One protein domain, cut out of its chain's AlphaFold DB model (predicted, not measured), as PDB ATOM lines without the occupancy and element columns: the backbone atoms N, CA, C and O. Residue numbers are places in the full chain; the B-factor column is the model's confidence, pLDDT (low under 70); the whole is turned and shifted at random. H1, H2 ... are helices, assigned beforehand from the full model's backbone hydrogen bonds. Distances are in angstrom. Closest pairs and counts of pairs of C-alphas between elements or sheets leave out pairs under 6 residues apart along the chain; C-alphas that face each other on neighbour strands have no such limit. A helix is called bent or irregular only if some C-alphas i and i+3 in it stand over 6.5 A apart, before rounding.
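What this domain is: This is residues 6 to 161 of the 164 residues of an uncharacterized protein of Rhodopirellula pilleata (UniProt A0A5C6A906). Ten short helices are arranged along one long axis, with H1, H2 and H3 at one end, H7, H8, H9 and H10 at the other, and H4, H5 and H6 between. H4 and H6 pack on each other in the middle, and a long link, residues 103 to 117, passes from H6 to H7. The printed part has 156 residues with ten named helices, H1 to H10 in order, and no named strand; its class is all helix. It is compact, with a radius of gyration of the C-alphas of 15.4 A, and spans 45 by 30 by 26 A.

How they stand to each other: H1, residues 6 to 17, touches H2, residues 24 to 37, with residues 7 to 12 alone; their closest C-alphas, of Arg 11 and Asp 26, are 5.9 A apart. H3, residues 45 to 52, is about perpendicular, at 89 degrees, to H4, residues 58 to 67, which it touches at Ser 46 and Leu 58, C-alphas 5.7 A apart. H4 is the hub, touching H1, H2, H3 and H6, residues 92 to 102. H4 and H6 run the same way at a steep tilt of 43 degrees, closest at the C-alphas of Ala 67 and Ala 97, 3.7 A. H5, residues 78 to 87, forms a helical hairpin with H6, at a shallow tilt of 23 degrees, opposite ways; the closest C-alphas are those of Leu 81 and Ala 94, 5.2 A. H6 forms another with H7, residues 118 to 129, closest at the C-alphas of Thr 102 and Gln 120, 5.9 A. H2, H4, H5, H6 and H7 are an up and down bundle, each running against the one before it. H8, residues 131 to 136, and H9, residues 140 to 146, touch no helix but are near H6. H10, residues 153 to 160, touches H7, with the C-alphas of Ala 128 and Arg 153 6.0 A apart. Every O i to N i+4 pair is within hydrogen-bond range in H2 to H10; in H1, 6 of 8 are.

Where its parts are: H1 begins at C-alpha 6, (88.310, 31.247, 38.055), and is 17.4 A long; it is irregular, only just, with C-alphas 7 and 10 6.54 A apart. H2 is the longest helix, 20.1 A. H3 measures 10.6 A, H4 14.2 A, H5 14.5 A, H6 15.5 A and H7 16.6 A. H8 measures 8.7 A, H9 10.0 A and H10 10.5 A, ending at C-alpha 160, (75.490, 47.210, 3.022).

The domain as a whole: The C-alphas of Arg 51 and Asn 114, the two farthest apart, are 47.2 A apart. The printed part has no cut. Confidence is under 70 at residue 40 and residues 71 to 77.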
ATOM      1  N   GLN A   6      88.271  32.715  38.044       90.38
ATOM      2  CA  GLN A   6      88.310  31.247  38.055       90.38
ATOM      3  C   GLN A   6      87.362  30.626  37.020       90.38
ATOM      4  O   GLN A   6      87.630  29.538  36.515       90.38
ATOM      5  N   ASP A   7      86.277  31.324  36.672       90.81
ATOM      6  CA  ASP A   7      85.382  30.911  35.593       90.81
ATOM      7  C   ASP A   7      85.952  31.293  34.222       90.81
ATOM      8  O   ASP A   7      85.849  30.523  33.265       90.81
ATOM      9  N   ILE A   8      86.541  32.484  34.112       91.75
ATOM     10  CA  ILE A   8      86.914  33.099  32.834       91.75
ATOM     11  C   ILE A   8      88.197  32.499  32.258       91.75
ATOM     12  O   ILE A   8      88.245  32.136  31.084       91.75
ATOM     13  N   GLU A   9      89.241  32.374  33.073       92.88
ATOM     14  CA  GLU A   9      90.580  32.008  32.608       92.88
ATOM     15  C   GLU A   9      90.641  30.628  31.916       92.88
ATOM     16  O   GLU A   9      91.193  30.547  30.812       92.88
ATOM     17  N   PRO A  10      89.998  29.560  32.432       93.06
ATOM     18  CA  PRO A  10      89.950  28.277  31.729       93.06
ATOM     19  C   PRO A  10      89.262  28.360  30.361       93.06
ATOM     20  O   PRO A  10      89.598  27.601  29.454       93.06
ATOM     21  N   ARG A  11      88.304  29.278  30.196       92.50
ATOM     22  CA  ARG A  11      87.520  29.441  28.963       92.50
ATOM     23  C   ARG A  11      88.277  30.238  27.910       92.50
ATOM     24  O   ARG A  11      88.195  29.887  26.737       92.50
ATOM     25  N   ILE A  12      89.075  31.224  28.325       92.25
ATOM     26  CA  ILE A  12      90.055  31.895  27.455       92.25
ATOM     27  C   ILE A  12      91.051  30.865  26.912       92.25
ATOM     28  O   ILE A  12      91.210  30.741  25.699       92.25
ATOM     29  N   ARG A  13      91.665  30.060  27.796       92.25
ATOM     30  CA  ARG A  13      92.604  29.001  27.383       92.25
ATOM     31  C   ARG A  13      91.945  28.010  26.430       92.25
ATOM     32  O   ARG A  13      92.471  27.745  25.359       92.25
ATOM     33  N   LYS A  14      90.745  27.531  26.768       91.50
ATOM     34  CA  LYS A  14      89.977  26.626  25.906       91.50
ATOM     35  C   LYS A  14      89.705  27.232  24.527       91.50
ATOM     36  O   LYS A  14      89.816  26.520  23.538       91.50
ATOM     37  N   ALA A  15      89.363  28.518  24.449       89.00
ATOM     38  CA  ALA A  15      89.068  29.186  23.183       89.00
ATOM     39  C   ALA A  15      90.325  29.395  22.333       89.00
ATOM     40  O   ALA A  15      90.249  29.301  21.112       89.00
ATOM     41  N   SER A  16      91.471  29.620  22.974       88.31
ATOM     42  CA  SER A  16      92.766  29.741  22.301       88.31
ATOM     43  C   SER A  16      93.300  28.388  21.813       88.31
ATOM     44  O   SER A  16      93.706  28.268  20.659       88.31
ATOM     45  N   ASP A  17      93.268  27.362  22.667       90.31
ATOM     46  CA  ASP A  17      93.913  26.068  22.409       90.31
ATOM     47  C   ASP A  17      93.014  25.108  21.611       90.31
ATOM     48  O   ASP A  17      93.489  24.312  20.796       90.31
ATOM     49  N   HIS A  18      91.702  25.169  21.855       89.31
ATOM     50  CA  HIS A  18      90.694  24.253  21.315       89.31
ATOM     51  C   HIS A  18      89.417  25.004  20.879       89.31
ATOM     52  O   HIS A  18      88.326  24.740  21.404       89.31
ATOM     53  N   PRO A  19      89.514  25.951  19.920       85.56
ATOM     54  CA  PRO A  19      88.400  26.813  19.502       85.56
ATOM     55  C   PRO A  19      87.182  26.048  18.961       85.56
ATOM     56  O   PRO A  19      86.070  26.575  18.937       85.56
ATOM     57  N   ASP A  20      87.366  24.806  18.517       83.56
ATOM     58  CA  ASP A  20      86.322  23.898  18.042       83.56
ATOM     59  C   ASP A  20      85.514  23.232  19.170       83.56
ATOM     60  O   ASP A  20      84.404  22.759  18.927       83.56
ATOM     61  N   LEU A  21      86.033  23.230  20.403       87.19
ATOM     62  CA  LEU A  21      85.386  22.632  21.577       87.19
ATOM     63  C   LEU A  21      84.589  23.642  22.417       87.19
ATOM     64  O   LEU A  21      84.037  23.279  23.462       87.19
ATOM     65  N   ILE A  22      84.552  24.911  22.003       86.88
ATOM     66  CA  ILE A  22      83.860  25.987  22.716       86.88
ATOM     67  C   ILE A  22      82.344  25.786  22.687       86.88
ATOM     68  O   ILE A  22      81.739  25.535  21.646       86.88
ATOM     69  N   THR A  23      81.739  25.881  23.868       86.81
ATOM     70  CA  THR A  23      80.302  25.701  24.095       86.81
ATOM     71  C   THR A  23      79.593  27.048  24.223       86.81
ATOM     72  O   THR A  23      80.223  28.086  24.408       86.81
ATOM     73  N   GLU A  24      78.261  27.040  24.175       84.00
ATOM     74  CA  GLU A  24      77.463  28.251  24.407       84.00
ATOM     75  C   GLU A  24      77.671  28.826  25.822       84.00
ATOM     76  O   GLU A  24      77.702  30.043  25.981       84.00
ATOM     77  N   ASP A  25      77.881  27.978  26.839       87.81
ATOM     78  CA  ASP A  25      78.213  28.422  28.204       87.81
ATOM     79  C   ASP A  25      79.554  29.165  28.245       87.81
ATOM     80  O   ASP A  25      79.665  30.231  28.850       87.81
ATOM     81  N   ASP A  26      80.561  28.647  27.535       89.31
ATOM     82  CA  ASP A  26      81.861  29.309  27.428       89.31
ATOM     83  C   ASP A  26      81.703  30.703  26.808       89.31
ATOM     84  O   ASP A  26      82.227  31.684  27.340       89.31
ATOM     85  N   LEU A  27      80.916  30.808  25.730       86.50
ATOM     86  CA  LEU A  27      80.612  32.082  25.080       86.50
ATOM     87  C   LEU A  27      79.882  33.037  26.026       86.50
ATOM     88  O   LEU A  27      80.255  34.207  26.099       86.50
ATOM     89  N   TRP A  28      78.890  32.573  26.790       85.62
ATOM     90  CA  TRP A  28      78.189  33.397  27.781       85.62
ATOM     91  C   TRP A  28      79.134  33.974  28.837       85.62
ATOM     92  O   TRP A  28      79.059  35.166  29.138       85.62
ATOM     93  N   ILE A  29      80.047  33.163  29.369       89.75
ATOM     94  CA  ILE A  29      81.008  33.610  30.383       89.75
ATOM     95  C   ILE A  29      82.002  34.618  29.800       89.75
ATOM     96  O   ILE A  29      82.218  35.670  30.404       89.75
ATOM     97  N   LEU A  30      82.543  34.358  28.606       89.62
ATOM     98  CA  LEU A  30      83.437  35.292  27.910       89.62
ATOM     99  C   LEU A  30      82.720  36.612  27.565       89.62
ATOM    100  O   LEU A  30      83.289  37.692  27.715       89.62
ATOM    101  N   SER A  31      81.432  36.551  27.211       84.25
ATOM    102  CA  SER A  31      80.587  37.745  27.025       84.25
ATOM    103  C   SER A  31      80.444  38.550  28.306       84.25
ATOM    104  O   SER A  31      80.564  39.774  28.298       84.25
ATOM    105  N   GLY A  32      80.169  37.855  29.410       86.06
ATOM    106  CA  GLY A  32      80.051  38.463  30.725       86.06
ATOM    107  C   GLY A  32      81.348  39.150  31.139       86.06
ATOM    108  O   GLY A  32      81.295  40.258  31.663       86.06
ATOM    109  N   ALA A  33      82.502  38.544  30.844       89.06
ATOM    110  CA  ALA A  33      83.811  39.139  31.095       89.06
ATOM    111  C   ALA A  33      84.008  40.452  30.318       89.06
ATOM    112  O   ALA A  33      84.360  41.463  30.922       89.06
ATOM    113  N   LEU A  34      83.695  40.480  29.015       87.38
ATOM    114  CA  LEU A  34      83.763  41.711  28.213       87.38
ATOM    115  C   LEU A  34      82.825  42.798  28.746       87.38
ATOM    116  O   LEU A  34      83.227  43.951  28.883       87.38
ATOM    117  N   LEU A  35      81.587  42.442  29.101       84.38
ATOM    118  CA  LEU A  35      80.646  43.390  29.709       84.38
ATOM    119  C   LEU A  35      81.162  43.955  31.028       84.38
ATOM    120  O   LEU A  35      80.937  45.131  31.303       84.38
ATOM    121  N   LEU A  36      81.830  43.142  31.847       86.62
ATOM    122  CA  LEU A  36      82.448  43.609  33.084       86.62
ATOM    123  C   LEU A  36      83.579  44.600  32.805       86.62
ATOM    124  O   LEU A  36      83.610  45.637  33.458       86.62
ATOM    125  N   CYS A  37      84.421  44.342  31.801       85.75
ATOM    126  CA  CYS A  37      85.491  45.260  31.391       85.75
ATOM    127  C   CYS A  37      84.947  46.621  30.917       85.75
ATOM    128  O   CYS A  37      85.600  47.648  31.061       85.75
ATOM    129  N   LEU A  38      83.724  46.651  30.379       82.12
ATOM    130  CA  LEU A  38      83.062  47.887  29.954       82.12
ATOM    131  C   LEU A  38      82.473  48.710  31.110       82.12
ATOM    132  O   LEU A  38      82.025  49.843  30.881       82.12
ATOM    133  N   ARG A  39      82.424  48.171  32.330       81.94
ATOM    134  CA  ARG A  39      81.903  48.870  33.508       81.94
ATOM    135  C   ARG A  39      83.035  49.589  34.232       81.94
ATOM    136  O   ARG A  39      84.117  49.049  34.391       81.94
ATOM    137  N   GLU A  40      82.745  50.786  34.738       69.06
ATOM    138  CA  GLU A  40      83.685  51.532  35.595       69.06
ATOM    139  C   GLU A  40      83.965  50.803  36.920       69.06
ATOM    140  O   GLU A  40      85.047  50.926  37.487       69.06
ATOM    141  N   ASP A  41      82.989  50.021  37.391       71.00
ATOM    142  CA  ASP A  41      83.116  49.104  38.520       71.00
ATOM    143  C   ASP A  41      83.032  47.660  38.007       71.00
ATOM    144  O   ASP A  41      81.969  47.027  37.994       71.00
ATOM    145  N   ASP A  42      84.166  47.157  37.526       73.50
ATOM    146  CA  ASP A  42      84.355  45.777  37.073       73.50
ATOM    147  C   ASP A  42      84.434  44.774  38.246       73.50
ATOM    148  O   ASP A  42      84.807  43.614  38.061       73.50
ATOM    149  N   ASN A  43      84.105  45.215  39.471       76.88
ATOM    150  CA  ASN A  43      84.292  44.497  40.735       76.88
ATOM    151  C   ASN A  43      85.738  44.018  40.971       76.88
ATOM    152  O   ASN A  43      85.972  43.092  41.747       76.88
ATOM    153  N   GLY A  44      86.723  44.629  40.306       84.00
ATOM    154  CA  GLY A  44      88.124  44.239  40.382       84.00
ATOM    155  C   GLY A  44      88.493  43.009  39.553       84.00
ATOM    156  O   GLY A  44      89.629  42.557  39.683       84.00
ATOM    157  N   VAL A  45      87.599  42.481  38.703       88.25
ATOM    158  CA  VAL A  45      87.864  41.258  37.926       88.25
ATOM    159  C   VAL A  45      89.063  41.418  36.991       88.25
ATOM    160  O   VAL A  45      89.892  40.515  36.922       88.25
ATOM    161  N   SER A  46      89.231  42.578  36.345       88.62
ATOM    162  CA  SER A  46      90.362  42.817  35.436       88.62
ATOM    163  C   SER A  46      91.671  42.924  36.216       88.62
ATOM    164  O   SER A  46      92.701  42.406  35.794       88.62
ATOM    165  N   ARG A  47      91.632  43.527  37.415       89.19
ATOM    166  CA  ARG A  47      92.793  43.604  38.319       89.19
ATOM    167  C   ARG A  47      93.181  42.237  38.872       89.19
ATOM    168  O   ARG A  47      94.366  41.926  38.972       89.19
ATOM    169  N   GLU A  48      92.198  41.426  39.249       90.75
ATOM    170  CA  GLU A  48      92.438  40.061  39.708       90.75
ATOM    171  C   GLU A  48      92.995  39.192  38.577       90.75
ATOM    172  O   GLU A  48      93.957  38.457  38.808       90.75
ATOM    173  N   TYR A  49      92.452  39.335  37.364       91.50
ATOM    174  CA  TYR A  49      92.947  38.661  36.171       91.50
ATOM    175  C   TYR A  49      94.398  39.037  35.894       91.50
ATOM    176  O   TYR A  49      95.250  38.156  35.873       91.50
ATOM    177  N   ALA A  50      94.713  40.332  35.811       91.12
ATOM    178  CA  ALA A  50      96.076  40.810  35.588       91.12
ATOM    179  C   ALA A  50      97.058  40.286  36.648       91.12
ATOM    180  O   ALA A  50      98.198  39.957  36.338       91.12
ATOM    181  N   ARG A  51      96.636  40.140  37.911       91.00
ATOM    182  CA  ARG A  51      97.488  39.554  38.959       91.00
ATOM    183  C   ARG A  51      97.783  38.067  38.724       91.00
ATOM    184  O   ARG A  51      98.882  37.621  39.040       91.00
ATOM    185  N   LEU A  52      96.805  37.300  38.242       89.12
ATOM    186  CA  LEU A  52      96.927  35.852  38.030       89.12
ATOM    187  C   LEU A  52      97.558  35.499  36.676       89.12
ATOM    188  O   LEU A  52      98.255  34.496  36.577       89.12
ATOM    189  N   ALA A  53      97.344  36.337  35.665       87.31
ATOM    190  CA  ALA A  53      97.797  36.160  34.291       87.31
ATOM    191  C   ALA A  53      99.039  37.012  33.964       87.31
ATOM    192  O   ALA A  53      99.204  37.456  32.835       87.31
ATOM    193  N   GLU A  54      99.903  37.271  34.952       87.75
ATOM    194  CA  GLU A  54     101.207  37.939  34.767       87.75
ATOM    195  C   GLU A  54     101.143  39.319  34.075       87.75
ATOM    196  O   GLU A  54     102.023  39.705  33.312       87.75
ATOM    197  N   GLY A  55     100.103  40.095  34.370       87.62
ATOM    198  CA  GLY A  55      99.900  41.444  33.846       87.62
ATOM    199  C   GLY A  55      99.146  41.508  32.519       87.62
ATOM    200  O   GLY A  55      99.032  42.599  31.965       87.62
ATOM    201  N   ARG A  56      98.627  40.381  32.014       89.88
ATOM    202  CA  ARG A  56      97.792  40.362  30.807       89.88
ATOM    203  C   ARG A  56      96.476  41.112  31.002       89.88
ATOM    204  O   ARG A  56      95.919  41.155  32.103       89.88
ATOM    205  N   ASP A  57      95.992  41.680  29.904       91.69
ATOM    206  CA  ASP A  57      94.731  42.402  29.855       91.69
ATOM    207  C   ASP A  57      93.570  41.448  29.544       91.69
ATOM    208  O   ASP A  57      93.576  40.722  28.549       91.69
ATOM    209  N   LEU A  58      92.561  41.449  30.419       91.25
ATOM    210  CA  LEU A  58      91.415  40.553  30.303       91.25
ATOM    211  C   LEU A  58      90.598  40.829  29.034       91.25
ATOM    212  O   LEU A  58      90.132  39.895  28.381       91.25
ATOM    213  N   GLN A  59      90.394  42.103  28.696       91.12
ATOM    214  CA  GLN A  59      89.583  42.497  27.551       91.12
ATOM    215  C   GLN A  59      90.253  42.056  26.245       91.12
ATOM    216  O   GLN A  59      89.585  41.480  25.381       91.12
ATOM    217  N   GLN A  60      91.567  42.261  26.145       91.69
ATOM    218  CA  GLN A  60      92.408  41.803  25.046       91.69
ATOM    219  C   GLN A  60      92.363  40.283  24.896       91.69
ATOM    220  O   GLN A  60      91.990  39.786  23.834       91.69
ATOM    221  N   ASP A  61      92.641  39.537  25.964       93.00
ATOM    222  CA  ASP A  61      92.723  38.076  25.902       93.00
ATOM    223  C   ASP A  61      91.394  37.423  25.509       93.00
ATOM    224  O   ASP A  61      91.368  36.440  24.756       93.00
ATOM    225  N   VAL A  62      90.273  37.974  25.987       91.62
ATOM    226  CA  VAL A  62      88.942  37.506  25.589       91.62
ATOM    227  C   VAL A  62      88.672  37.828  24.119       91.62
ATOM    228  O   VAL A  62      88.225  36.944  23.388       91.62
ATOM    229  N   ALA A  63      88.938  39.054  23.660       91.06
ATOM    230  CA  ALA A  63      88.691  39.433  22.269       91.06
ATOM    231  C   ALA A  63      89.542  38.604  21.291       91.06
ATOM    232  O   ALA A  63      89.010  38.066  20.320       91.06
ATOM    233  N   GLU A  64      90.830  38.419  21.577       91.12
ATOM    234  CA  GLU A  64      91.731  37.591  20.769       91.12
ATOM    235  C   GLU A  64      91.273  36.129  20.715       91.12
ATOM    236  O   GLU A  64      91.216  35.524  19.641       91.12
ATOM    237  N   SER A  65      90.873  35.570  21.861       88.88
ATOM    238  CA  SER A  65      90.327  34.213  21.941       88.88
ATOM    239  C   SER A  65      89.077  34.046  21.074       88.88
ATOM    240  O   SER A  65      88.944  33.070  20.334       88.88
ATOM    241  N   LEU A  66      88.163  35.018  21.121       88.50
ATOM    242  CA  LEU A  66      86.931  34.995  20.335       88.50
ATOM    243  C   LEU A  66      87.183  35.205  18.830       88.50
ATOM    244  O   LEU A  66      86.491  34.610  18.002       88.50
ATOM    245  N   ALA A  67      88.198  35.990  18.459       88.25
ATOM    246  CA  ALA A  67      88.599  36.245  17.071       88.25
ATOM    247  C   ALA A  67      89.168  35.019  16.338       88.25
ATOM    248  O   ALA A  67      89.294  35.037  15.107       88.25
ATOM    249  N   ASN A  68      89.508  33.960  17.073       83.12
ATOM    250  CA  ASN A  68      90.050  32.715  16.528       83.12
ATOM    251  C   ASN A  68      89.018  31.576  16.469       83.12
ATOM    252  O   ASN A  68      89.348  30.471  16.035       83.12
ATOM    253  N   LEU A  69      87.764  31.832  16.856       78.56
ATOM    254  CA  LEU A  69      86.714  30.819  16.826       78.56
ATOM    255  C   LEU A  69      86.332  30.417  15.395       78.56
ATOM    256  O   LEU A  69      86.174  31.244  14.500       78.56
ATOM    257  N   THR A  70      86.082  29.123  15.206       72.88
ATOM    258  CA  THR A  70      85.649  28.548  13.915       72.88
ATOM    259  C   THR A  70      84.121  28.636  13.703       72.88
ATOM    260  O   THR A  70      83.641  28.459  12.588       72.88
ATOM    261  N   ILE A  71      83.376  28.930  14.777       64.19
ATOM    262  CA  ILE A  71      81.914  29.086  14.947       64.19
ATOM    263  C   ILE A  71      81.001  28.042  14.279       64.19
ATOM    264  O   ILE A  71      80.867  27.929  13.061       64.19
ATOM    265  N   ARG A  72      80.192  27.400  15.136       51.16
ATOM    266  CA  ARG A  72      78.889  26.813  14.794       51.16
ATOM    267  C   ARG A  72      77.791  27.382  15.707       51.16
ATOM    268  O   ARG A  72      77.449  26.792  16.715       51.16
ATOM    269  N   ASN A  73      77.209  28.488  15.244       48.75
ATOM    270  CA  ASN A  73      75.873  29.032  15.531       48.75
ATOM    271  C   ASN A  73      75.485  29.552  16.938       48.75
ATOM    272  O   ASN A  73      75.550  28.842  17.930       48.75
ATOM    273  N   ARG A  74      74.868  30.751  16.885       54.81
ATOM    274  CA  ARG A  74      74.178  31.568  17.912       54.81
ATOM    275  C   ARG A  74      75.050  32.118  19.033       54.81
ATOM    276  O   ARG A  74      75.749  31.381  19.709       54.81
ATOM    277  N   ASN A  75      74.991  33.445  19.198       60.72
ATOM    278  CA  ASN A  75      75.964  34.146  20.015       60.72
ATOM    279  C   ASN A  75      75.362  35.226  20.928       60.72
ATOM    280  O   ASN A  75      74.829  36.213  20.416       60.72
ATOM    281  N   PRO A  76      75.477  35.076  22.257       61.00
ATOM    282  CA  PRO A  76      75.118  36.109  23.227       61.00
ATOM    283  C   PRO A  76      76.156  37.239  23.354       61.00
ATOM    284  O   PRO A  76      75.902  38.241  24.015       61.00
ATOM    285  N   THR A  77      77.322  37.101  22.720       69.31
ATOM    286  CA  THR A  77      78.505  37.948  22.966       69.31
ATOM    287  C   THR A  77      78.652  39.152  22.045       69.31
ATOM    288  O   THR A  77      79.587  39.936  22.194       69.31
ATOM    289  N   LEU A  78      77.778  39.297  21.052       84.44
ATOM    290  CA  LEU A  78      78.042  40.233  19.966       84.44
ATOM    291  C   LEU A  78      77.901  41.703  20.384       84.44
ATOM    292  O   LEU A  78      78.750  42.517  20.042       84.44
ATOM    293  N   GLU A  79      76.861  42.048  21.139       84.75
ATOM    294  CA  GLU A  79      76.652  43.421  21.618       84.75
ATOM    295  C   GLU A  79      77.835  43.947  22.463       84.75
ATOM    296  O   GLU A  79      78.344  45.020  22.134       84.75
ATOM    297  N   PRO A  80      78.366  43.203  23.457       86.31
ATOM    298  CA  PRO A  80      79.565  43.605  24.197       86.31
ATOM    299  C   PRO A  80      80.773  43.928  23.305       86.31
ATOM    300  O   PRO A  80      81.483  44.902  23.553       86.31
ATOM    301  N   LEU A  81      81.002  43.139  22.250       89.50
ATOM    302  CA  LEU A  81      82.103  43.355  21.305       89.50
ATOM    303  C   LEU A  81      81.903  44.617  20.467       89.50
ATOM    304  O   LEU A  81      82.835  45.395  20.278       89.50
ATOM    305  N   LEU A  82      80.679  44.848  19.992       89.94
ATOM    306  CA  LEU A  82      80.373  46.027  19.188       89.94
ATOM    307  C   LEU A  82      80.446  47.309  20.026       89.94
ATOM    308  O   LEU A  82      81.020  48.286  19.559       89.94
ATOM    309  N   VAL A  83      79.969  47.290  21.276       88.94
ATOM    310  CA  VAL A  83      80.118  48.421  22.213       88.94
ATOM    311  C   VAL A  83      81.589  48.678  22.543       88.94
ATOM    312  O   VAL A  83      82.020  49.829  22.595       88.94
ATOM    313  N   THR A  84      82.366  47.614  22.748       88.06
ATOM    314  CA  THR A  84      83.814  47.704  22.964       88.06
ATOM    315  C   THR A  84      84.499  48.423  21.804       88.06
ATOM    316  O   THR A  84      85.191  49.416  22.016       88.06
ATOM    317  N   PHE A  85      84.240  47.975  20.577       91.12
ATOM    318  CA  PHE A  85      84.827  48.563  19.380       91.12
ATOM    319  C   PHE A  85      84.336  49.994  19.103       91.12
ATOM    320  O   PHE A  85      85.078  50.831  18.602       91.12
ATOM    321  N   GLU A  86      83.080  50.310  19.430       89.94
ATOM    322  CA  GLU A  86      82.554  51.674  19.308       89.94
ATOM    323  C   GLU A  86      83.247  52.656  20.262       89.94
ATOM    324  O   GLU A  86      83.437  53.819  19.901       89.94
ATOM    325  N   ARG A  87      83.632  52.198  21.460       88.56
ATOM    326  CA  ARG A  87      84.380  53.007  22.433       88.56
ATOM    327  C   ARG A  87      85.838  53.187  22.042       88.56
ATOM    328  O   ARG A  87      86.367  54.281  22.217       88.56
ATOM    329  N   ASP A  88      86.457  52.134  21.522       88.94
ATOM    330  CA  ASP A  88      87.833  52.156  21.050       88.94
ATOM    331  C   ASP A  88      87.947  51.499  19.671       88.94
ATOM    332  O   ASP A  88      88.076  50.282  19.529       88.94
ATOM    333  N   GLN A  89      87.927  52.337  18.633       86.75
ATOM    334  CA  GLN A  89      88.063  51.876  17.253       86.75
ATOM    335  C   GLN A  89      89.487  51.432  16.900       86.75
ATOM    336  O   GLN A  89      89.677  50.960  15.782       86.75
ATOM    337  N   GLN A  90      90.474  51.607  17.789       88.81
ATOM    338  CA  GLN A  90      91.829  51.068  17.619       88.81
ATOM    339  C   GLN A  90      91.950  49.634  18.143       88.81
ATOM    340  O   GLN A  90      92.881  48.931  17.762       88.81
ATOM    341  N   PHE A  91      90.995  49.179  18.959       90.88
ATOM    342  CA  PHE A  91      90.951  47.814  19.471       90.88
ATOM    343  C   PHE A  91      90.287  46.868  18.457       90.88
ATOM    344  O   PHE A  91      89.127  46.454  18.579       90.88
ATOM    345  N   TYR A  92      91.020  46.584  17.378       93.00
ATOM    346  CA  TYR A  92      90.535  45.847  16.207       93.00
ATOM    347  C   TYR A  92      90.123  44.404  16.524       93.00
ATOM    348  O   TYR A  92      89.239  43.854  15.865       93.00
ATOM    349  N   GLU A  93      90.705  43.806  17.562       92.06
ATOM    350  CA  GLU A  93      90.417  42.461  18.060       92.06
ATOM    351  C   GLU A  93      88.927  42.286  18.362       92.06
ATOM    352  O   GLU A  93      88.356  41.236  18.066       92.06
ATOM    353  N   ALA A  94      88.259  43.330  18.865       92.38
ATOM    354  CA  ALA A  94      86.824  43.291  19.125       92.38
ATOM    355  C   ALA A  94      85.997  43.155  17.834       92.38
ATOM    356  O   ALA A  94      85.024  42.395  17.789       92.38
ATOM    357  N   MET A  95      86.398  43.840  16.759       94.19
ATOM    358  CA  MET A  95      85.760  43.692  15.448       94.19
ATOM    359  C   MET A  95      86.107  42.342  14.804       94.19
ATOM    360  O   MET A  95      85.236  41.708  14.209       94.19
ATOM    361  N   HIS A  96      87.336  41.848  14.967       93.25
ATOM    362  CA  HIS A  96      87.714  40.505  14.516       93.25
ATOM    363  C   HIS A  96      86.909  39.408  15.205       93.25
ATOM    364  O   HIS A  96      86.406  38.510  14.533       93.25
ATOM    365  N   ALA A  97      86.724  39.515  16.521       90.81
ATOM    366  CA  ALA A  97      85.841  38.648  17.282       90.81
ATOM    367  C   ALA A  97      84.406  38.735  16.761       90.81
ATOM    368  O   ALA A  97      83.811  37.709  16.448       90.81
ATOM    369  N   ALA A  98      83.865  39.943  16.568       91.12
ATOM    370  CA  ALA A  98      82.515  40.119  16.037       91.12
ATOM    371  C   ALA A  98      82.337  39.458  14.657       91.12
ATOM    372  O   ALA A  98      81.324  38.792  14.424       91.12
ATOM    373  N   LEU A  99      83.320  39.591  13.758       91.06
ATOM    374  CA  LEU A  99      83.323  38.938  12.447       91.06
ATOM    375  C   LEU A  99      83.370  37.416  12.570       91.06
ATOM    376  O   LEU A  99      82.472  36.756  12.050       91.06
ATOM    377  N   ALA A 100      84.346  36.873  13.303       88.44
ATOM    378  CA  ALA A 100      84.476  35.434  13.517       88.44
ATOM    379  C   ALA A 100      83.177  34.846  14.080       88.44
ATOM    380  O   ALA A 100      82.690  33.815  13.623       88.44
ATOM    381  N   MET A 101      82.556  35.571  15.011       85.19
ATOM    382  CA  MET A 101      81.355  35.157  15.723       85.19
ATOM    383  C   MET A 101      80.063  35.217  14.913       85.19
ATOM    384  O   MET A 101      79.084  34.558  15.278       85.19
ATOM    385  N   THR A 102      80.041  36.003  13.840       88.25
ATOM    386  CA  THR A 102      78.849  36.202  13.005       88.25
ATOM    387  C   THR A 102      78.956  35.565  11.634       88.25
ATOM    388  O   THR A 102      77.930  35.185  11.063       88.25
ATOM    389  N   PHE A 103      80.166  35.401  11.115       88.06
ATOM    390  CA  PHE A 103      80.429  34.821   9.811       88.06
ATOM    391  C   PHE A 103      81.277  33.563   9.984       88.06
ATOM    392  O   PHE A 103      82.440  33.663  10.366       88.06
ATOM    393  N   PRO A 104      80.746  32.362   9.695       84.19
ATOM    394  CA  PRO A 104      81.588  31.174   9.669       84.19
ATOM    395  C   PRO A 104      82.671  31.339   8.598       84.19
ATOM    396  O   PRO A 104      82.462  32.024   7.594       84.19
ATOM    397  N   ARG A 105      83.827  30.704   8.793       85.69
ATOM    398  CA  ARG A 105      84.855  30.656   7.745       85.69
ATOM    399  C   ARG A 105      84.308  29.903   6.536       85.69
ATOM    400  O   ARG A 105      83.748  28.815   6.676       85.69
ATOM    401  N   THR A 106      84.478  30.479   5.354       85.50
ATOM    402  CA  THR A 106      83.999  29.907   4.089       85.50
ATOM    403  C   THR A 106      85.144  29.439   3.192       85.50
ATOM    404  O   THR A 106      84.895  28.968   2.085       85.50
ATOM    405  N   ASN A 107      86.397  29.546   3.658       79.00
ATOM    406  CA  ASN A 107      87.608  29.251   2.882       79.00
ATOM    407  C   ASN A 107      87.652  30.017   1.544       79.00
ATOM    408  O   ASN A 107      88.109  29.486   0.534       79.00
ATOM    409  N   GLY A 108      87.156  31.259   1.538       77.25
ATOM    410  CA  GLY A 108      87.139  32.132   0.362       77.25
ATOM    411  C   GLY A 108      85.876  32.047  -0.498       77.25
ATOM    412  O   GLY A 108      85.733  32.849  -1.419       77.25
ATOM    413  N   GLU A 109      84.939  31.140  -0.202       87.31
ATOM    414  CA  GLU A 109      83.653  31.091  -0.907       87.31
ATOM    415  C   GLU A 109      82.824  32.356  -0.604       87.31
ATOM    416  O   GLU A 109      82.518  32.611   0.569       87.31
ATOM    417  N   PRO A 110      82.443  33.161  -1.615       91.62
ATOM    418  CA  PRO A 110      81.792  34.445  -1.378       91.62
ATOM    419  C   PRO A 110      80.409  34.324  -0.727       91.62
ATOM    420  O   PRO A 110      79.520  33.618  -1.218       91.62
ATOM    421  N   ILE A 111      80.178  35.106   0.328       89.19
ATOM    422  CA  ILE A 111      78.861  35.241   0.953       89.19
ATOM    423  C   ILE A 111      77.946  36.062   0.049       89.19
ATOM    424  O   ILE A 111      78.257  37.178  -0.375       89.19
ATOM    425  N   LYS A 112      76.751  35.528  -0.217       87.75
ATOM    426  CA  LYS A 112      75.741  36.228  -1.005       87.75
ATOM    427  C   LYS A 112      75.001  37.225  -0.124       87.75
ATOM    428  O   LYS A 112      74.505  36.897   0.946       87.75
ATOM    429  N   ARG A 113      74.844  38.455  -0.607       86.88
ATOM    430  CA  ARG A 113      74.160  39.525   0.132       86.88
ATOM    431  C   ARG A 113      72.756  39.136   0.627       86.88
ATOM    432  O   ARG A 113      72.371  39.514   1.725       86.88
ATOM    433  N   ASN A 114      71.997  38.385  -0.169       87.38
ATOM    434  CA  ASN A 114      70.639  37.953   0.177       87.38
ATOM    435  C   ASN A 114      70.580  36.846   1.246       87.38
ATOM    436  O   ASN A 114      69.487  36.525   1.701       87.38
ATOM    437  N   THR A 115      71.716  36.267   1.647       88.00
ATOM    438  CA  THR A 115      71.797  35.282   2.738       88.00
ATOM    439  C   THR A 115      72.260  35.900   4.056       88.00
ATOM    440  O   THR A 115      72.355  35.195   5.057       88.00
ATOM    441  N   VAL A 116      72.568  37.200   4.066       89.88
ATOM    442  CA  VAL A 116      73.039  37.916   5.253       89.88
ATOM    443  C   VAL A 116      71.864  38.242   6.166       89.88
ATOM    444  O   VAL A 116      70.911  38.912   5.771       89.88
ATOM    445  N   THR A 117      71.943  37.772   7.406       89.75
ATOM    446  CA  THR A 117      70.958  38.064   8.454       89.75
ATOM    447  C   THR A 117      71.026  39.528   8.899       89.75
ATOM    448  O   THR A 117      72.018  40.220   8.674       89.75
ATOM    449  N   GLN A 118      69.989  40.010   9.591       88.75
ATOM    450  CA  GLN A 118      69.976  41.374  10.131       88.75
ATOM    451  C   GLN A 118      71.179  41.651  11.046       88.75
ATOM    452  O   GLN A 118      71.808  42.697  10.919       88.75
ATOM    453  N   MET A 119      71.528  40.694  11.909       88.12
ATOM    454  CA  MET A 119      72.645  40.833  12.842       88.12
ATOM    455  C   MET A 119      73.995  40.908  12.119       88.12
ATOM    456  O   MET A 119      74.813  41.783  12.377       88.12
ATOM    457  N   GLN A 120      74.209  40.024  11.145       91.00
ATOM    458  CA  GLN A 120      75.393  40.069  10.289       91.00
ATOM    459  C   GLN A 120      75.485  41.401   9.530       91.00
ATOM    460  O   GLN A 120      76.549  42.007   9.460       91.00
ATOM    461  N   MET A 121      74.364  41.901   9.004       92.81
ATOM    462  CA  MET A 121      74.308  43.198   8.327       92.81
ATOM    463  C   MET A 121      74.691  44.355   9.263       92.81
ATOM    464  O   MET A 121      75.314  45.319   8.823       92.81
ATOM    465  N   GLU A 122      74.340  44.275  10.543       91.62
ATOM    466  CA  GLU A 122      74.706  45.271  11.550       91.62
ATOM    467  C   GLU A 122      76.220  45.313  11.805       91.62
ATOM    468  O   GLU A 122      76.810  46.395  11.790       91.62
ATOM    469  N   VAL A 123      76.865  44.147  11.934       93.06
ATOM    470  CA  VAL A 123      78.334  44.045  12.033       93.06
ATOM    471  C   VAL A 123      79.006  44.652  10.803       93.06
ATOM    472  O   VAL A 123      79.884  45.502  10.938       93.06
ATOM    473  N   LEU A 124      78.552  44.291   9.596       95.06
ATOM    474  CA  LEU A 124      79.134  44.814   8.354       95.06
ATOM    475  C   LEU A 124      78.966  46.333   8.228       95.06
ATOM    476  O   LEU A 124      79.872  47.005   7.739       95.06
ATOM    477  N   LYS A 125      77.838  46.899   8.677       94.12
ATOM    478  CA  LYS A 125      77.622  48.356   8.682       94.12
ATOM    479  C   LYS A 125      78.592  49.076   9.616       94.12
ATOM    480  O   LYS A 125      79.163  50.090   9.217       94.12
ATOM    481  N   ARG A 126      78.800  48.550  10.828       94.00
ATOM    482  CA  ARG A 126      79.771  49.104  11.787       94.00
ATOM    483  C   ARG A 126      81.193  49.037  11.239       94.00
ATOM    484  O   ARG A 126      81.894  50.046  11.252       94.00
ATOM    485  N   LEU A 127      81.578  47.897  10.667       95.56
ATOM    486  CA  LEU A 127      82.872  47.742  10.005       95.56
ATOM    487  C   LEU A 127      83.045  48.733   8.843       95.56
ATOM    488  O   LEU A 127      84.080  49.383   8.732       95.56
ATOM    489  N   ALA A 128      82.041  48.892   7.979       94.75
ATOM    490  CA  ALA A 128      82.112  49.805   6.836       94.75
ATOM    491  C   ALA A 128      82.300  51.280   7.250       94.75
ATOM    492  O   ALA A 128      82.967  52.054   6.548       94.75
ATOM    493  N   ALA A 129      81.727  51.665   8.394       93.19
ATOM    494  CA  ALA A 129      81.821  53.011   8.950       93.19
ATOM    495  C   ALA A 129      83.168  53.297   9.641       93.19
ATOM    496  O   ALA A 129      83.621  54.440   9.607       93.19
ATOM    497  N   ALA A 130      83.817  52.288  10.227       93.44
ATOM    498  CA  ALA A 130      85.032  52.455  11.021       93.44
ATOM    499  C   ALA A 130      86.283  52.641  10.150       93.44
ATOM    500  O   ALA A 130      86.895  51.681   9.710       93.44
ATOM    501  N   GLU A 131      86.687  53.880   9.879       93.00
ATOM    502  CA  GLU A 131      87.814  54.177   8.980       93.00
ATOM    503  C   GLU A 131      89.174  53.674   9.483       93.00
ATOM    504  O   GLU A 131      90.010  53.238   8.689       93.00
ATOM    505  N   THR A 132      89.385  53.704  10.797       93.38
ATOM    506  CA  THR A 132      90.670  53.380  11.424       93.38
ATOM    507  C   THR A 132      91.109  51.948  11.121       93.38
ATOM    508  O   THR A 132      92.230  51.740  10.662       93.38
ATOM    509  N   ILE A 133      90.211  50.965  11.257       95.00
ATOM    510  CA  ILE A 133      90.541  49.557  10.982       95.00
ATOM    511  C   ILE A 133      90.889  49.331   9.501       95.00
ATOM    512  O   ILE A 133      91.818  48.599   9.194       95.00
ATOM    513  N   TRP A 134      90.249  50.042   8.563       95.06
ATOM    514  CA  TRP A 134      90.584  49.934   7.132       95.06
ATOM    515  C   TRP A 134      91.955  50.495   6.762       95.06
ATOM    516  O   TRP A 134      92.506  50.117   5.730       95.06
ATOM    517  N   THR A 135      92.460  51.448   7.540       94.44
ATOM    518  CA  THR A 135      93.708  52.160   7.236       94.44
ATOM    519  C   THR A 135      94.897  51.622   8.018       94.44
ATOM    520  O   THR A 135      96.028  51.765   7.561       94.44
ATOM    521  N   SER A 136      94.643  51.012   9.176       94.44
ATOM    522  CA  SER A 136      95.678  50.705  10.164       94.44
ATOM    523  C   SER A 136      95.801  49.220  10.490       94.44
ATOM    524  O   SER A 136      96.880  48.793  10.895       94.44
ATOM    525  N   ASP A 137      94.750  48.417  10.304       95.00
ATOM    526  CA  ASP A 137      94.835  46.978  10.541       95.00
ATOM    527  C   ASP A 137      95.301  46.233   9.285       95.00
ATOM    528  O   ASP A 137      94.613  46.151   8.265       95.00
ATOM    529  N   MET A 138      96.495  45.654   9.382       93.62
ATOM    530  CA  MET A 138      97.113  44.888   8.303       93.62
ATOM    531  C   MET A 138      96.476  43.509   8.089       93.62
ATOM    532  O   MET A 138      96.712  42.901   7.047       93.62
ATOM    533  N   THR A 139      95.689  43.011   9.046       93.69
ATOM    534  CA  THR A 139      95.127  41.650   9.023       93.69
ATOM    535  C   THR A 139      93.666  41.597   8.578       93.69
ATOM    536  O   THR A 139      93.203  40.539   8.140       93.69
ATOM    537  N   LEU A 140      92.953  42.732   8.605       95.19
ATOM    538  CA  LEU A 140      91.537  42.828   8.246       95.19
ATOM    539  C   LEU A 140      91.234  42.177   6.895       95.19
ATOM    540  O   LEU A 140      90.264  41.432   6.757       95.19
ATOM    541  N   ARG A 141      92.057  42.467   5.880       95.12
ATOM    542  CA  ARG A 141      91.826  42.002   4.507       95.12
ATOM    543  C   ARG A 141      91.768  40.478   4.429       95.12
ATOM    544  O   ARG A 141      90.833  39.941   3.835       95.12
ATOM    545  N   ASP A 142      92.753  39.809   5.013       93.56
ATOM    546  CA  ASP A 142      92.868  38.353   4.963       93.56
ATOM    547  C   ASP A 142      91.725  37.710   5.750       93.56
ATOM    548  O   ASP A 142      91.059  36.809   5.241       93.56
ATOM    549  N   ARG A 143      91.385  38.269   6.917       92.00
ATOM    550  CA  ARG A 143      90.225  37.832   7.706       92.00
ATOM    551  C   ARG A 143      88.917  37.955   6.926       92.00
ATOM    552  O   ARG A 143      88.122  37.019   6.906       92.00
ATOM    553  N   LEU A 144      88.680  39.071   6.237       94.81
ATOM    554  CA  LEU A 144      87.474  39.230   5.416       94.81
ATOM    555  C   LEU A 144      87.399  38.166   4.315       94.81
ATOM    556  O   LEU A 144      86.333  37.589   4.106       94.81
ATOM    557  N   ILE A 145      88.523  37.847   3.669       94.31
ATOM    558  CA  ILE A 145      88.593  36.791   2.649       94.31
ATOM    559  C   ILE A 145      88.292  35.412   3.252       94.31
ATOM    560  O   ILE A 145      87.512  34.658   2.670       94.31
ATOM    561  N   GLU A 146      88.839  35.084   4.426       91.06
ATOM    562  CA  GLU A 146      88.569  33.812   5.123       91.06
ATOM    563  C   GLU A 146      87.075  33.592   5.402       91.06
ATOM    564  O   GLU A 146      86.581  32.459   5.346       91.06
ATOM    565  N   HIS A 147      86.350  34.680   5.658       90.56
ATOM    566  CA  HIS A 147      84.908  34.696   5.892       90.56
ATOM    567  C   HIS A 147      84.075  34.889   4.612       90.56
ATOM    568  O   HIS A 147      82.855  35.021   4.695       90.56
ATOM    569  N   GLY A 148      84.699  34.929   3.430       92.81
ATOM    570  CA  GLY A 148      83.993  35.116   2.159       92.81
ATOM    571  C   GLY A 148      83.362  36.501   2.007       92.81
ATOM    572  O   GLY A 148      82.389  36.667   1.267       92.81
ATOM    573  N   LEU A 149      83.872  37.487   2.742       95.00
ATOM    574  CA  LEU A 149      83.394  38.861   2.755       95.00
ATOM    575  C   LEU A 149      84.193  39.737   1.778       95.00
ATOM    576  O   LEU A 149      85.323  39.412   1.407       95.00
ATOM    577  N   PRO A 150      83.626  40.883   1.359       95.69
ATOM    578  CA  PRO A 150      84.351  41.841   0.540       95.69
ATOM    579  C   PRO A 150      85.634  42.334   1.213       95.69
ATOM    580  O   PRO A 150      85.591  42.847   2.327       95.69
ATOM    581  N   SER A 151      86.764  42.229   0.513       94.94
ATOM    582  CA  SER A 151      88.094  42.535   1.067       94.94
ATOM    583  C   SER A 151      88.450  44.028   1.067       94.94
ATOM    584  O   SER A 151      89.502  44.421   1.567       94.94
ATOM    585  N   THR A 152      87.587  44.874   0.497       95.50
ATOM    586  CA  THR A 152      87.782  46.327   0.432       95.50
ATOM    587  C   THR A 152      86.578  47.084   0.987       95.50
ATOM    588  O   THR A 152      85.425  46.672   0.819       95.50
ATOM    589  N   ARG A 153      86.830  48.265   1.570       95.31
ATOM    590  CA  ARG A 153      85.778  49.150   2.102       95.31
ATOM    591  C   ARG A 153      84.738  49.514   1.041       95.31
ATOM    592  O   ARG A 153      83.547  49.573   1.329       95.31
ATOM    593  N   HIS A 154      85.176  49.752  -0.197       94.81
ATOM    594  CA  HIS A 154      84.280  50.091  -1.304       94.81
ATOM    595  C   HIS A 154      83.302  48.953  -1.616       94.81
ATOM    596  O   HIS A 154      82.098  49.181  -1.745       94.81
ATOM    597  N   GLU A 155      83.798  47.721  -1.720       94.44
ATOM    598  CA  GLU A 155      82.949  46.566  -1.994       94.44
ATOM    599  C   GLU A 155      82.005  46.268  -0.827       94.44
ATOM    600  O   GLU A 155      80.827  45.988  -1.064       94.44
ATOM    601  N   LEU A 156      82.481  46.412   0.415       94.94
ATOM    602  CA  LEU A 156      81.638  46.262   1.596       94.94
ATOM    603  C   LEU A 156      80.520  47.314   1.628       94.94
ATOM    604  O   LEU A 156      79.362  46.972   1.857       94.94
ATOM    605  N   ASN A 157      80.824  48.575   1.302       94.12
ATOM    606  CA  ASN A 157      79.821  49.638   1.194       94.12
ATOM    607  C   ASN A 157      78.716  49.284   0.186       94.12
ATOM    608  O   ASN A 157      77.533  49.428   0.492       94.12
ATOM    609  N   ARG A 158      79.064  48.736  -0.986       91.75
ATOM    610  CA  ARG A 158      78.058  48.264  -1.963       91.75
ATOM    611  C   ARG A 158      77.189  47.128  -1.418       91.75
ATOM    612  O   ARG A 158      76.022  47.006  -1.793       91.75
ATOM    613  N   MET A 159      77.744  46.296  -0.539       91.69
ATOM    614  CA  MET A 159      77.028  45.192   0.093       91.69
ATOM    615  C   MET A 159      76.017  45.672   1.146       91.69
ATOM    616  O   MET A 159      74.933  45.093   1.236       91.69
ATOM    617  N   VAL A 160      76.328  46.732   1.902       92.50
ATOM    618  CA  VAL A 160      75.490  47.210   3.022       92.50
ATOM    619  C   VAL A 160      74.483  48.311   2.655       92.50
ATOM    620  O   VAL A 160      73.532  48.538   3.408       92.50
ATOM    621  N   VAL A 161      74.640  48.984   1.508       87.38
ATOM    622  CA  VAL A 161      73.695  50.008   1.006       87.38
ATOM    623  C   VAL A 161      72.359  49.366   0.621       87.38
ATOM    624  O   VAL A 161      72.397  48.434  -0.179       87.38
TER     625      VAL A 161